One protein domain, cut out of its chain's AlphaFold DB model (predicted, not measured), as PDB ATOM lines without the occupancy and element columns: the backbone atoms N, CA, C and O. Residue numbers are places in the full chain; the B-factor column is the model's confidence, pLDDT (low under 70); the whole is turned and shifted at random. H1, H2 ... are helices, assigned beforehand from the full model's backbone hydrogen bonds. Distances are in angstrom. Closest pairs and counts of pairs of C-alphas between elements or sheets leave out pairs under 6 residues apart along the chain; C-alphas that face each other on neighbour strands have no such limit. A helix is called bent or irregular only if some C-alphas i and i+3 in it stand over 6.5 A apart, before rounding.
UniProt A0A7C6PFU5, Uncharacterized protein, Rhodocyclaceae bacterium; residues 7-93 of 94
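This is residues 7 to 93 of the 94 residues of an uncharacterized protein of Rhodocyclaceae bacterium (UniProt A0A7C6PFU5). A compact cluster of five helices, mostly crossed, is built along the long H1, from whose end H2 folds back as a helical hairpin. H3 crosses H1, H4 meets the end of H1 with its first turns to make a corner and packs on H2 with residues 75 to 79, and the short H5 lies side by side with H2. The printed part has 87 residues with five named helices, H1 to H5 in order, and no named strand: the class is all helix. The radius of gyration of the C-alphas is 12.1 A, and the spans are 39, 27 and 20 A.

H1, residues 7 to 28, touches H2, residues 35 to 44, with 22 to 26 alone, at a steep tilt of 42 degrees, opposite ways; the closest C-alphas, of Ile 26 and Val 38, are 6.2 A apart. H3, residues 49 to 61, touches H1 at a steep tilt of 65 degrees, closest at the C-alphas of Ala 19 and Ala 55, 4.7 A. The hub is H4, residues 69 to 81, which touches the four other helices. It is about perpendicular to H1, at 81 degrees, with the C-alphas of Ala 27 and Trp 72 closest at 4.8 A. H5, residues 85 to 91, touches H4 only at the corner, closest at the C-alphas of Arg 80 and Gly 86, 4.6 A. H5 touches H2 at a shallow tilt of 24 degrees, the same way; the C-alphas of Leu 39 and Met 89 are closest, 6.2 A. H1 and H5 are apart. Every O i to N i+4 pair is within hydrogen-bond range in H1, H2, H3 and H5, and 7 of 9 in H4.

H1 begins at C-alpha 7 (-36.036, -13.990, -52.078) and is 32.1 A long. H2, H3 and H4 measure 14.3, 18.3 and 17.5 A. H4 is only just irregular: C-alphas 71 and 74 are 6.8 A apart. H5, 10.0 A, ends at C-alpha 91 (-34.189, -12.965, -26.632).

The two C-alphas farthest apart, of Ala 7 and Pro 32, are 40.3 A apart. The printed part has no cut and no long link. No printed residue is under 70 in pLDDT.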
ATOM      1  N   ALA A   7     -36.621 -14.245 -53.390       84.81
ATOM      2  CA  ALA A   7     -36.036 -13.990 -52.078       84.81
ATOM      3  C   ALA A   7     -36.855 -14.635 -50.950       84.81
ATOM      4  O   ALA A   7     -36.278 -15.288 -50.085       84.81
ATOM      5  N   GLU A   8     -38.185 -14.525 -51.003       86.12
ATOM      6  CA  GLU A   8     -39.086 -15.185 -50.049       86.12
ATOM      7  C   GLU A   8     -38.937 -16.708 -50.109       86.12
ATOM      8  O   GLU A   8     -38.709 -17.336 -49.084       86.12
ATOM      9  N   LYS A   9     -38.907 -17.307 -51.309       91.19
ATOM     10  CA  LYS A   9     -38.681 -18.761 -51.446       91.19
ATOM     11  C   LYS A   9     -37.341 -19.210 -50.856       91.19
ATOM     12  O   LYS A   9     -37.253 -20.273 -50.241       91.19
ATOM     13  N   ALA A  10     -36.281 -18.426 -51.065       92.88
ATOM     14  CA  ALA A  10     -34.964 -18.728 -50.512       92.88
ATOM     15  C   ALA A  10     -34.950 -18.617 -48.979       92.88
ATOM     16  O   ALA A  10     -34.294 -19.420 -48.318       92.88
ATOM     17  N   HIS A  11     -35.679 -17.650 -48.419       93.62
ATOM     18  CA  HIS A  11     -35.871 -17.513 -46.976       93.62
ATOM     19  C   HIS A  11     -36.652 -18.696 -46.403       93.62
ATOM     20  O   HIS A  11     -36.137 -19.371 -45.515       93.62
ATOM     21  N   ASP A  12     -37.806 -19.033 -46.979       94.25
ATOM     22  CA  ASP A  12     -38.629 -20.173 -46.553       94.25
ATOM     23  C   ASP A  12     -37.833 -21.481 -46.583       94.25
ATOM     24  O   ASP A  12     -37.897 -22.290 -45.660       94.25
ATOM     25  N   THR A  13     -37.002 -21.671 -47.612       96.25
ATOM     26  CA  THR A  13     -36.111 -22.838 -47.703       96.25
ATOM     27  C   THR A  13     -35.154 -22.915 -46.510       96.25
ATOM     28  O   THR A  13     -34.961 -23.994 -45.951       96.25
ATOM     29  N   LYS A  14     -34.573 -21.783 -46.088       97.75
ATOM     30  CA  LYS A  14     -33.700 -21.719 -44.903       97.75
ATOM     31  C   LYS A  14     -34.481 -21.986 -43.618       97.75
ATOM     32  O   LYS A  14     -33.995 -22.741 -42.784       97.75
ATOM     33  N   VAL A  15     -35.686 -21.429 -43.493       98.12
ATOM     34  CA  VAL A  15     -36.588 -21.642 -42.348       98.12
ATOM     35  C   VAL A  15     -36.938 -23.119 -42.190       98.12
ATOM     36  O   VAL A  15     -36.709 -23.695 -41.130       98.12
ATOM     37  N   PHE A  16     -37.419 -23.774 -43.251       97.25
ATOM     38  CA  PHE A  16     -37.773 -25.196 -43.196       97.25
ATOM     39  C   PHE A  16     -36.567 -26.101 -42.968       97.25
ATOM     40  O   PHE A  16     -36.704 -27.150 -42.338       97.25
ATOM     41  N   ARG A  17     -35.392 -25.719 -43.477       97.62
ATOM     42  CA  ARG A  17     -34.149 -26.435 -43.196       97.62
ATOM     43  C   ARG A  17     -33.788 -26.343 -41.711       97.62
ATOM     44  O   ARG A  17     -33.636 -27.386 -41.086       97.62
ATOM     45  N   ALA A  18     -33.741 -25.133 -41.153       98.31
ATOM     46  CA  ALA A  18     -33.450 -24.920 -39.736       98.31
ATOM     47  C   ALA A  18     -34.459 -25.655 -38.839       98.31
ATOM     48  O   ALA A  18     -34.065 -26.398 -37.949       98.31
ATOM     49  N   ALA A  19     -35.760 -25.552 -39.128       98.44
ATOM     50  CA  ALA A  19     -36.807 -26.243 -38.372       98.44
ATOM     51  C   ALA A  19     -36.633 -27.775 -38.358       98.44
ATOM     52  O   ALA A  19     -36.802 -28.418 -37.320       98.44
ATOM     53  N   ARG A  20     -36.264 -28.380 -39.496       98.12
ATOM     54  CA  ARG A  20     -35.964 -29.822 -39.573       98.12
ATOM     55  C   ARG A  20     -34.734 -30.205 -38.757       98.12
ATOM     56  O   ARG A  20     -34.780 -31.199 -38.045       98.12
ATOM     57  N   GLU A  21     -33.658 -29.433 -38.863       98.19
ATOM     58  CA  GLU A  21     -32.409 -29.709 -38.144       98.19
ATOM     59  C   GLU A  21     -32.611 -29.561 -36.624       98.19
ATOM     60  O   GLU A  21     -32.281 -30.467 -35.865       98.19
ATOM     61  N   ILE A  22     -33.253 -28.476 -36.176       98.44
ATOM     62  CA  ILE A  22     -33.549 -28.221 -34.758       98.44
ATOM     63  C   ILE A  22     -34.486 -29.291 -34.181       98.44
ATOM     64  O   ILE A  22     -34.210 -29.832 -33.112       98.44
ATOM     65  N   SER A  23     -35.593 -29.618 -34.860       98.12
ATOM     66  CA  SER A  23     -36.535 -30.635 -34.361       98.12
ATOM     67  C   SER A  23     -35.887 -32.013 -34.200       98.12
ATOM     68  O   SER A  23     -36.142 -32.683 -33.197       98.12
ATOM     69  N   ALA A  24     -35.019 -32.413 -35.133       97.88
ATOM     70  CA  ALA A  24     -34.252 -33.653 -35.033       97.88
ATOM     71  C   ALA A  24     -33.319 -33.643 -33.811       97.88
ATOM     72  O   ALA A  24     -33.381 -34.561 -32.994       97.88
ATOM     73  N   LEU A  25     -32.554 -32.565 -33.616       98.19
ATOM     74  CA  LEU A  25     -31.658 -32.416 -32.464       98.19
ATOM     75  C   LEU A  25     -32.412 -32.465 -31.127       98.19
ATOM     76  O   LEU A  25     -31.983 -33.151 -30.203       98.19
ATOM     77  N   ILE A  26     -33.567 -31.796 -31.019       98.00
ATOM     78  CA  ILE A  26     -34.398 -31.852 -29.802       98.00
ATOM     79  C   ILE A  26     -34.915 -33.275 -29.557       98.00
ATOM     80  O   ILE A  26     -35.031 -33.691 -28.400       98.00
ATOM     81  N   ALA A  27     -35.258 -34.023 -30.610       96.88
ATOM     82  CA  ALA A  27     -35.742 -35.396 -30.487       96.88
ATOM     83  C   ALA A  27     -34.654 -36.342 -29.951       96.88
ATOM     84  O   ALA A  27     -34.965 -37.223 -29.149       96.88
ATOM     85  N   GLU A  28     -33.400 -36.111 -30.342       97.00
ATOM     86  CA  GLU A  28     -32.219 -36.898 -29.963       97.00
ATOM     87  C   GLU A  28     -31.674 -36.583 -28.558       97.00
ATOM     88  O   GLU A  28     -30.804 -37.303 -28.067       97.00
ATOM     89  N   LEU A  29     -32.190 -35.550 -27.877       96.81
ATOM     90  CA  LEU A  29     -31.749 -35.201 -26.523       96.81
ATOM     91  C   LEU A  29     -31.919 -36.379 -25.537       96.81
ATOM     92  O   LEU A  29     -32.995 -36.993 -25.496       96.81
ATOM     93  N   PRO A  30     -30.898 -36.670 -24.704       93.56
ATOM     94  CA  PRO A  30     -30.939 -37.772 -23.752       93.56
ATOM     95  C   PRO A  30     -31.906 -37.480 -22.600       93.56
ATOM     96  O   PRO A  30     -31.938 -36.378 -22.056       93.56
ATOM     97  N   SER A  31     -32.682 -38.489 -22.206       90.75
ATOM     98  CA  SER A  31     -33.624 -38.381 -21.089       90.75
ATOM     99  C   SER A  31     -32.914 -38.394 -19.723       90.75
ATOM    100  O   SER A  31     -31.981 -39.179 -19.546       90.75
ATOM    101  N   PRO A  32     -33.402 -37.632 -18.724       92.75
ATOM    102  CA  PRO A  32     -34.528 -36.697 -18.806       92.75
ATOM    103  C   PRO A  32     -34.148 -35.394 -19.525       92.75
ATOM    104  O   PRO A  32     -33.092 -34.826 -19.262       92.75
ATOM    105  N   VAL A  33     -35.038 -34.907 -20.397       95.38
ATOM    106  CA  VAL A  33     -34.812 -33.661 -21.144       95.38
ATOM    107  C   VAL A  33     -35.281 -32.451 -20.341       95.38
ATOM    108  O   VAL A  33     -36.409 -32.440 -19.847       95.38
ATOM    109  N   THR A  34     -34.436 -31.426 -20.249       97.38
ATOM    110  CA  THR A  34     -34.724 -30.152 -19.578       97.38
ATOM    111  C   THR A  34     -34.946 -29.019 -20.579       97.38
ATOM    112  O   THR A  34     -34.456 -29.060 -21.707       97.38
ATOM    113  N   ASP A  35     -35.652 -27.966 -20.155       97.75
ATOM    114  CA  ASP A  35     -35.866 -26.776 -20.991       97.75
ATOM    115  C   ASP A  35     -34.537 -26.091 -21.371       97.75
ATOM    116  O   ASP A  35     -34.416 -25.569 -22.476       97.75
ATOM    117  N   GLU A  36     -33.522 -26.131 -20.497       97.75
ATOM    118  CA  GLU A  36     -32.181 -25.588 -20.781       97.75
ATOM    119  C   GLU A  36     -31.500 -26.333 -21.934       97.75
ATOM    120  O   GLU A  36     -30.944 -25.697 -22.820       97.75
ATOM    121  N   GLN A  37     -31.619 -27.663 -22.003       98.06
ATOM    122  CA  GLN A  37     -31.067 -28.426 -23.129       98.06
ATOM    123  C   GLN A  37     -31.758 -28.072 -24.451       98.06
ATOM    124  O   GLN A  37     -31.112 -28.000 -25.495       98.06
ATOM    125  N   VAL A  38     -33.073 -27.831 -24.425       97.94
ATOM    126  CA  VAL A  38     -33.813 -27.383 -25.615       97.94
ATOM    127  C   VAL A  38     -33.376 -25.970 -26.019       97.94
ATOM    128  O   VAL A  38     -33.208 -25.696 -27.209       97.94
ATOM    129  N   LEU A  39     -33.151 -25.081 -25.046       98.25
ATOM    130  CA  LEU A  39     -32.616 -23.742 -25.290       98.25
ATOM    131  C   LEU A  39     -31.204 -23.796 -25.889       98.25
ATOM    132  O   LEU A  39     -30.938 -23.077 -26.850       98.25
ATOM    133  N   ASP A  40     -30.332 -24.669 -25.386       98.25
ATOM    134  CA  ASP A  40     -28.970 -24.848 -25.894       98.25
ATOM    135  C   ASP A  40     -28.971 -25.297 -27.360       98.25
ATOM    136  O   ASP A  40     -28.169 -24.801 -28.155       98.25
ATOM    137  N   VAL A  41     -29.907 -26.166 -27.766       98.25
ATOM    138  CA  VAL A  41     -30.088 -26.536 -29.182       98.25
ATOM    139  C   VAL A  41     -30.435 -25.309 -30.030       98.25
ATOM    140  O   VAL A  41     -29.846 -25.115 -31.091       98.25
ATOM    141  N   LEU A  42     -31.353 -24.452 -29.571       97.69
ATOM    142  CA  LEU A  42     -31.717 -23.230 -30.297       97.69
ATOM    143  C   LEU A  42     -30.559 -22.225 -30.360       97.69
ATOM    144  O   LEU A  42     -30.329 -21.623 -31.406       97.69
ATOM    145  N   GLN A  43     -29.824 -22.053 -29.260       97.56
ATOM    146  CA  GLN A  43     -28.725 -21.095 -29.150       97.56
ATOM    147  C   GLN A  43     -27.490 -21.520 -29.956       97.56
ATOM    148  O   GLN A  43     -26.780 -20.669 -30.492       97.56
ATOM    149  N   SER A  44     -27.228 -22.824 -30.051       96.81
ATOM    150  CA  SER A  44     -26.097 -23.372 -30.808       96.81
ATOM    151  C   SER A  44     -26.369 -23.505 -32.311       96.81
ATOM    152  O   SER A  44     -25.429 -23.688 -33.090       96.81
ATOM    153  N   HIS A  45     -27.628 -23.384 -32.747       97.25
ATOM    154  CA  HIS A  45     -27.987 -23.532 -34.152       97.25
ATOM    155  C   HIS A  45     -27.539 -22.330 -35.000       97.25
ATOM    156  O   HIS A  45     -27.986 -21.196 -34.817       97.25
ATOM    157  N   GLN A  46     -26.668 -22.578 -35.979       95.31
ATOM    158  CA  GLN A  46     -26.062 -21.527 -36.797       95.31
ATOM    159  C   GLN A  46     -27.003 -21.043 -37.909       95.31
ATOM    160  O   GLN A  46     -26.974 -21.528 -39.041       95.31
ATOM    161  N   CYS A  47     -27.821 -20.036 -37.608       96.06
ATOM    162  CA  CYS A  47     -28.631 -19.337 -38.603       96.06
ATOM    163  C   CYS A  47     -28.866 -17.869 -38.208       96.06
ATOM    164  O   CYS A  47     -28.429 -17.411 -37.153       96.06
ATOM    165  N   SER A  48     -29.523 -17.091 -39.073       97.06
ATOM    166  CA  SER A  48     -29.887 -15.715 -38.713       97.06
ATOM    167  C   SER A  48     -31.039 -15.707 -37.708       97.06
ATOM    168  O   SER A  48     -31.924 -16.556 -37.771       97.06
ATOM    169  N   LYS A  49     -31.089 -14.692 -36.839       96.81
ATOM    170  CA  LYS A  49     -32.149 -14.544 -35.823       96.81
ATOM    171  C   LYS A  49     -33.560 -14.593 -36.411       96.81
ATOM    172  O   LYS A  49     -34.449 -15.224 -35.852       96.81
ATOM    173  N   ARG A  50     -33.746 -13.985 -37.590       96.75
ATOM    174  CA  ARG A  50     -35.012 -14.037 -38.333       96.75
ATOM    175  C   ARG A  50     -35.369 -15.463 -38.762       96.75
ATOM    176  O   ARG A  50     -36.503 -15.872 -38.575       96.75
ATOM    177  N   VAL A  51     -34.408 -16.216 -39.309       98.06
ATOM    178  CA  VAL A  51     -34.625 -17.623 -39.691       98.06
ATOM    179  C   VAL A  51     -34.925 -18.477 -38.461       98.06
ATOM    180  O   VAL A  51     -35.832 -19.297 -38.526       98.06
ATOM    181  N   LEU A  52     -34.220 -18.259 -37.348       98.25
ATOM    182  CA  LEU A  52     -34.449 -18.980 -36.095       98.25
ATOM    183  C   LEU A  52     -35.857 -18.731 -35.539       98.25
ATOM    184  O   LEU A  52     -36.553 -19.678 -35.185       98.25
ATOM    185  N   CYS A  53     -36.285 -17.465 -35.500       98.25
ATOM    186  CA  CYS A  53     -37.619 -17.066 -35.053       98.25
ATOM    187  C   CYS A  53     -38.713 -17.709 -35.914       98.25
ATOM    188  O   CYS A  53     -39.618 -18.361 -35.395       98.25
ATOM    189  N   ASP A  54     -38.604 -17.586 -37.238       98.19
ATOM    190  CA  ASP A  54     -39.584 -18.162 -38.159       98.19
ATOM    191  C   ASP A  54     -39.594 -19.699 -38.066       98.19
ATOM    192  O   ASP A  54     -40.660 -20.312 -38.054       98.19
ATOM    193  N   ALA A  55     -38.425 -20.337 -37.929       98.38
ATOM    194  CA  ALA A  55     -38.315 -21.787 -37.760       98.38
ATOM    195  C   ALA A  55     -38.998 -22.260 -36.474       98.38
ATOM    196  O   ALA A  55     -39.762 -23.225 -36.515       98.38
ATOM    197  N   PHE A  56     -38.785 -21.553 -35.360       98.25
ATOM    198  CA  PHE A  56     -39.463 -21.824 -34.096       98.25
ATOM    199  C   PHE A  56     -40.989 -21.799 -34.262       98.25
ATOM    200  O   PHE A  56     -41.670 -22.749 -33.875       98.25
ATOM    201  N   TRP A  57     -41.533 -20.750 -34.886       97.88
ATOM    202  CA  TRP A  57     -42.979 -20.629 -35.067       97.88
ATOM    203  C   TRP A  57     -43.552 -21.663 -36.032       97.88
ATOM    204  O   TRP A  57     -44.651 -22.161 -35.797       97.88
ATOM    205  N   VAL A  58     -42.821 -22.038 -37.083       97.75
ATOM    206  CA  VAL A  58     -43.231 -23.141 -37.963       97.75
ATOM    207  C   VAL A  58     -43.265 -24.465 -37.189       97.75
ATOM    208  O   VAL A  58     -44.215 -25.231 -37.344       97.75
ATOM    209  N   MET A  59     -42.278 -24.734 -36.330       98.19
ATOM    210  CA  MET A  59     -42.252 -25.944 -35.499       98.19
ATOM    211  C   MET A  59     -43.421 -26.004 -34.501       98.19
ATOM    212  O   MET A  59     -44.004 -27.069 -34.320       98.19
ATOM    213  N   ASP A  60     -43.774 -24.887 -33.860       97.62
ATOM    214  CA  ASP A  60     -44.835 -24.832 -32.840       97.62
ATOM    215  C   ASP A  60     -46.261 -24.799 -33.430       97.62
ATOM    216  O   ASP A  60     -47.196 -25.359 -32.847       97.62
ATOM    217  N   ASN A  61     -46.438 -24.175 -34.601       97.50
ATOM    218  CA  ASN A  61     -47.745 -24.068 -35.260       97.50
ATOM    219  C   ASN A  61     -48.055 -25.258 -36.176       97.50
ATOM    220  O   ASN A  61     -49.218 -25.641 -36.309       97.50
ATOM    221  N   GLU A  62     -47.038 -25.858 -36.800       96.38
ATOM    222  CA  GLU A  62     -47.201 -26.934 -37.784       96.38
ATOM    223  C   GLU A  62     -46.350 -28.183 -37.454       96.38
ATOM    224  O   GLU A  62     -45.651 -28.712 -38.327       96.38
ATOM    225  N   PRO A  63     -46.405 -28.716 -36.215       96.31
ATOM    226  CA  PRO A  63     -45.514 -29.794 -35.774       96.31
ATOM    227  C   PRO A  63     -45.666 -31.081 -36.596       96.31
ATOM    228  O   PRO A  63     -44.686 -31.785 -36.828       96.31
ATOM    229  N   SER A  64     -46.870 -31.368 -37.106       96.38
ATOM    230  CA  SER A  64     -47.166 -32.566 -37.908       96.38
ATOM    231  C   SER A  64     -46.407 -32.639 -39.238       96.38
ATOM    232  O   SER A  64     -46.384 -33.696 -39.867       96.38
ATOM    233  N   ARG A  65     -45.767 -31.546 -39.675       94.81
ATOM    234  CA  ARG A  65     -44.931 -31.514 -40.884       94.81
ATOM    235  C   ARG A  65     -43.533 -32.093 -40.683       94.81
ATOM    236  O   ARG A  65     -42.805 -32.255 -41.666       94.81
ATOM    237  N   PHE A  66     -43.148 -32.382 -39.443       96.56
ATOM    238  CA  PHE A  66     -41.820 -32.868 -39.089       96.56
ATOM    239  C   PHE A  66     -41.905 -34.264 -38.467       96.56
ATOM    240  O   PHE A  66     -42.887 -34.629 -37.819       96.56
ATOM    241  N   ALA A  67     -40.857 -35.060 -38.669       94.06
ATOM    242  CA  ALA A  67     -40.773 -36.400 -38.104       94.06
ATOM    243  C   ALA A  67     -40.721 -36.352 -36.568       94.06
ATOM    244  O   ALA A  67     -40.211 -35.396 -35.982       94.06
ATOM    245  N   ASN A  68     -41.235 -37.403 -35.923       94.38
ATOM    246  CA  ASN A  68     -41.164 -37.610 -34.472       94.38
ATOM    247  C   ASN A  68     -41.697 -36.431 -33.634       94.38
ATOM    248  O   ASN A  68     -41.236 -36.200 -32.515       94.38
ATOM    249  N   TYR A  69     -42.669 -35.671 -34.155       96.44
ATOM    250  CA  TYR A  69     -43.187 -34.482 -33.474       96.44
ATOM    251  C   TYR A  69     -43.802 -34.780 -32.113       96.44
ATOM    252  O   TYR A  69     -43.705 -33.958 -31.208       96.44
ATOM    253  N   GLN A  70     -44.346 -35.978 -31.915       96.88
ATOM    254  CA  GLN A  70     -44.847 -36.420 -30.618       96.88
ATOM    255  C   GLN A  70     -43.745 -36.450 -29.543       96.88
ATOM    256  O   GLN A  70     -44.048 -36.294 -28.363       96.88
ATOM    257  N   THR A  71     -42.476 -36.604 -29.938       95.31
ATOM    258  CA  THR A  71     -41.319 -36.645 -29.034       95.31
ATOM    259  C   THR A  71     -40.792 -35.250 -28.702       95.31
ATOM    260  O   THR A  71     -40.574 -34.945 -27.529       95.31
ATOM    261  N   TRP A  72     -40.568 -34.397 -29.707       97.19
ATOM    262  CA  TRP A  72     -39.892 -33.107 -29.505       97.19
ATOM    263  C   TRP A  72     -40.849 -31.930 -29.266       97.19
ATOM    264  O   TRP A  72     -40.494 -30.998 -28.544       97.19
ATOM    265  N   HIS A  73     -42.069 -31.952 -29.811       98.12
ATOM    266  CA  HIS A  73     -42.983 -30.805 -29.731       98.12
ATOM    267  C   HIS A  73     -43.425 -30.470 -28.294       98.12
ATOM    268  O   HIS A  73     -43.403 -29.287 -27.938       98.12
ATOM    269  N   PRO A  74     -43.745 -31.446 -27.413       97.69
ATOM    270  CA  PRO A  74     -44.022 -31.142 -26.008       97.69
ATOM    271  C   PRO A  74     -42.845 -30.463 -25.294       97.69
ATOM    272  O   PRO A  74     -43.063 -29.569 -24.481       97.69
ATOM    273  N   ARG A  75     -41.601 -30.835 -25.638       97.00
ATOM    274  CA  ARG A  75     -40.368 -30.251 -25.076       97.00
ATOM    275  C   ARG A  75     -40.215 -28.788 -25.502       97.00
ATOM    276  O   ARG A  75     -39.951 -27.927 -24.670       97.00
ATOM    277  N   LEU A  76     -40.475 -28.494 -26.779       97.56
ATOM    278  CA  LEU A  76     -40.470 -27.126 -27.307       97.56
ATOM    279  C   LEU A  76     -41.518 -26.238 -26.608       97.56
ATOM    280  O   LEU A  76     -41.228 -25.102 -26.231       97.56
ATOM    281  N   ARG A  77     -42.732 -26.761 -26.387       97.56
ATOM    282  CA  ARG A  77     -43.798 -26.033 -25.680       97.56
ATOM    283  C   ARG A  77     -43.519 -25.841 -24.194       97.56
ATOM    284  O   ARG A  77     -43.887 -24.797 -23.661       97.56
ATOM    285  N   SER A  78     -42.876 -26.814 -23.548       97.50
ATOM    286  CA  SER A  78     -42.396 -26.688 -22.167       97.50
ATOM    287  C   SER A  78     -41.454 -25.490 -22.036       97.50
ATOM    288  O   SER A  78     -41.770 -24.551 -21.305       97.50
ATOM    289  N   LEU A  79     -40.407 -25.439 -22.870       97.44
ATOM    290  CA  LEU A  79     -39.478 -24.309 -22.950       97.44
ATOM    291  C   LEU A  79     -40.208 -22.975 -23.170       97.44
ATOM    292  O   LEU A  79     -39.985 -22.018 -22.428       97.44
ATOM    293  N   ARG A  80     -41.102 -22.907 -24.169       96.94
ATOM    294  CA  ARG A  80     -41.852 -21.683 -24.508       96.94
ATOM    295  C   ARG A  80     -42.676 -21.161 -23.329       96.94
ATOM    296  O   ARG A  80     -42.761 -19.953 -23.124       96.94
ATOM    297  N   ASN A  81     -43.314 -22.064 -22.587       96.75
ATOM    298  CA  ASN A  81     -44.208 -21.719 -21.483       96.75
ATOM    299  C   ASN A  81     -43.457 -21.514 -20.150       96.75
ATOM    300  O   ASN A  81     -44.050 -21.035 -19.183       96.75
ATOM    301  N   ASN A  82     -42.165 -21.845 -20.085       97.00
ATOM    302  CA  ASN A  82     -41.330 -21.601 -18.917       97.00
ATOM    303  C   ASN A  82     -41.032 -20.098 -18.763       97.00
ATOM    304  O   ASN A  82     -40.433 -19.473 -19.638       97.00
ATOM    305  N   GLN A  83     -41.403 -19.507 -17.623       94.19
ATOM    306  CA  GLN A  83     -41.265 -18.061 -17.390       94.19
ATOM    307  C   GLN A  83     -39.817 -17.550 -17.409       94.19
ATOM    308  O   GLN A  83     -39.594 -16.382 -17.736       94.19
ATOM    309  N   ASN A  84     -38.851 -18.393 -17.045       94.75
ATOM    310  CA  ASN A  84     -37.443 -18.009 -16.960       94.75
ATOM    311  C   ASN A  84     -36.713 -18.354 -18.257       94.75
ATOM    312  O   ASN A  84     -36.099 -17.487 -18.882       94.75
ATOM    313  N   VAL A  85     -36.822 -19.610 -18.692       95.56
ATOM    314  CA  VAL A  85     -36.089 -20.109 -19.862       95.56
ATOM    315  C   VAL A  85     -36.718 -19.597 -21.164       95.56
ATOM    316  O   VAL A  85     -36.003 -19.180 -22.074       95.56
ATOM    317  N   GLY A  86     -38.049 -19.484 -21.227       94.38
ATOM    318  CA  GLY A  86     -38.763 -18.943 -22.385       94.38
ATOM    319  C   GLY A  86     -38.399 -17.488 -22.692       94.38
ATOM    320  O   GLY A  86     -38.229 -17.129 -23.854       94.38
ATOM    321  N   LYS A  87     -38.167 -16.643 -21.674       95.81
ATOM    322  CA  LYS A  87     -37.681 -15.262 -21.888       95.81
ATOM    323  C   LYS A  87     -36.317 -15.235 -22.579       95.81
ATOM    324  O   LYS A  87     -36.112 -14.430 -23.483       95.81
ATOM    325  N   ARG A  88     -35.402 -16.125 -22.176       97.31
ATOM    326  CA  ARG A  88     -34.075 -16.266 -22.800       97.31
ATOM    327  C   ARG A  88     -34.189 -16.772 -24.233       97.31
ATOM    328  O   ARG A  88     -33.531 -16.229 -25.111       97.31
ATOM    329  N   MET A  89     -35.073 -17.736 -24.481       96.88
ATOM    330  CA  MET A  89     -35.382 -18.207 -25.831       96.88
ATOM    331  C   MET A  89     -35.875 -17.062 -26.730       96.88
ATOM    332  O   MET A  89     -35.332 -16.871 -27.813       96.88
ATOM    333  N   PHE A  90     -36.847 -16.254 -26.288       96.12
ATOM    334  CA  PHE A  90     -37.347 -15.124 -27.085       96.12
ATOM    335  C   PHE A  90     -36.283 -14.043 -27.336       96.12
ATOM    336  O   PHE A  90     -36.323 -13.383 -28.373       96.12
ATOM    337  N   ALA A  91     -35.312 -13.880 -26.432       96.12
ATOM    338  CA  ALA A  91     -34.189 -12.965 -26.632       96.12
ATOM    339  C   ALA A  91     -33.262 -13.388 -27.790       96.12
ATOM    340  O   ALA A  91     -32.591 -12.533 -28.358       96.12
ATOM    341  N   LEU A  92     -33.257 -14.665 -28.202       94.00
ATOM    342  CA  LEU A  92     -32.493 -15.129 -29.372       94.00
ATOM    343  C   LEU A  92     -33.039 -14.577 -30.702       94.00
ATOM    344  O   LEU A  92     -32.336 -14.578 -31.713       94.00
ATOM    345  N   PHE A  93     -34.296 -14.124 -30.719       93.38
ATOM    346  CA  PHE A  93     -34.976 -13.644 -31.925       93.38
ATOM    347  C   PHE A  93     -34.762 -12.144 -32.195       93.38
ATOM    348  O   PHE A  93     -35.096 -11.678 -33.285       93.38
TER     349      PHE A  93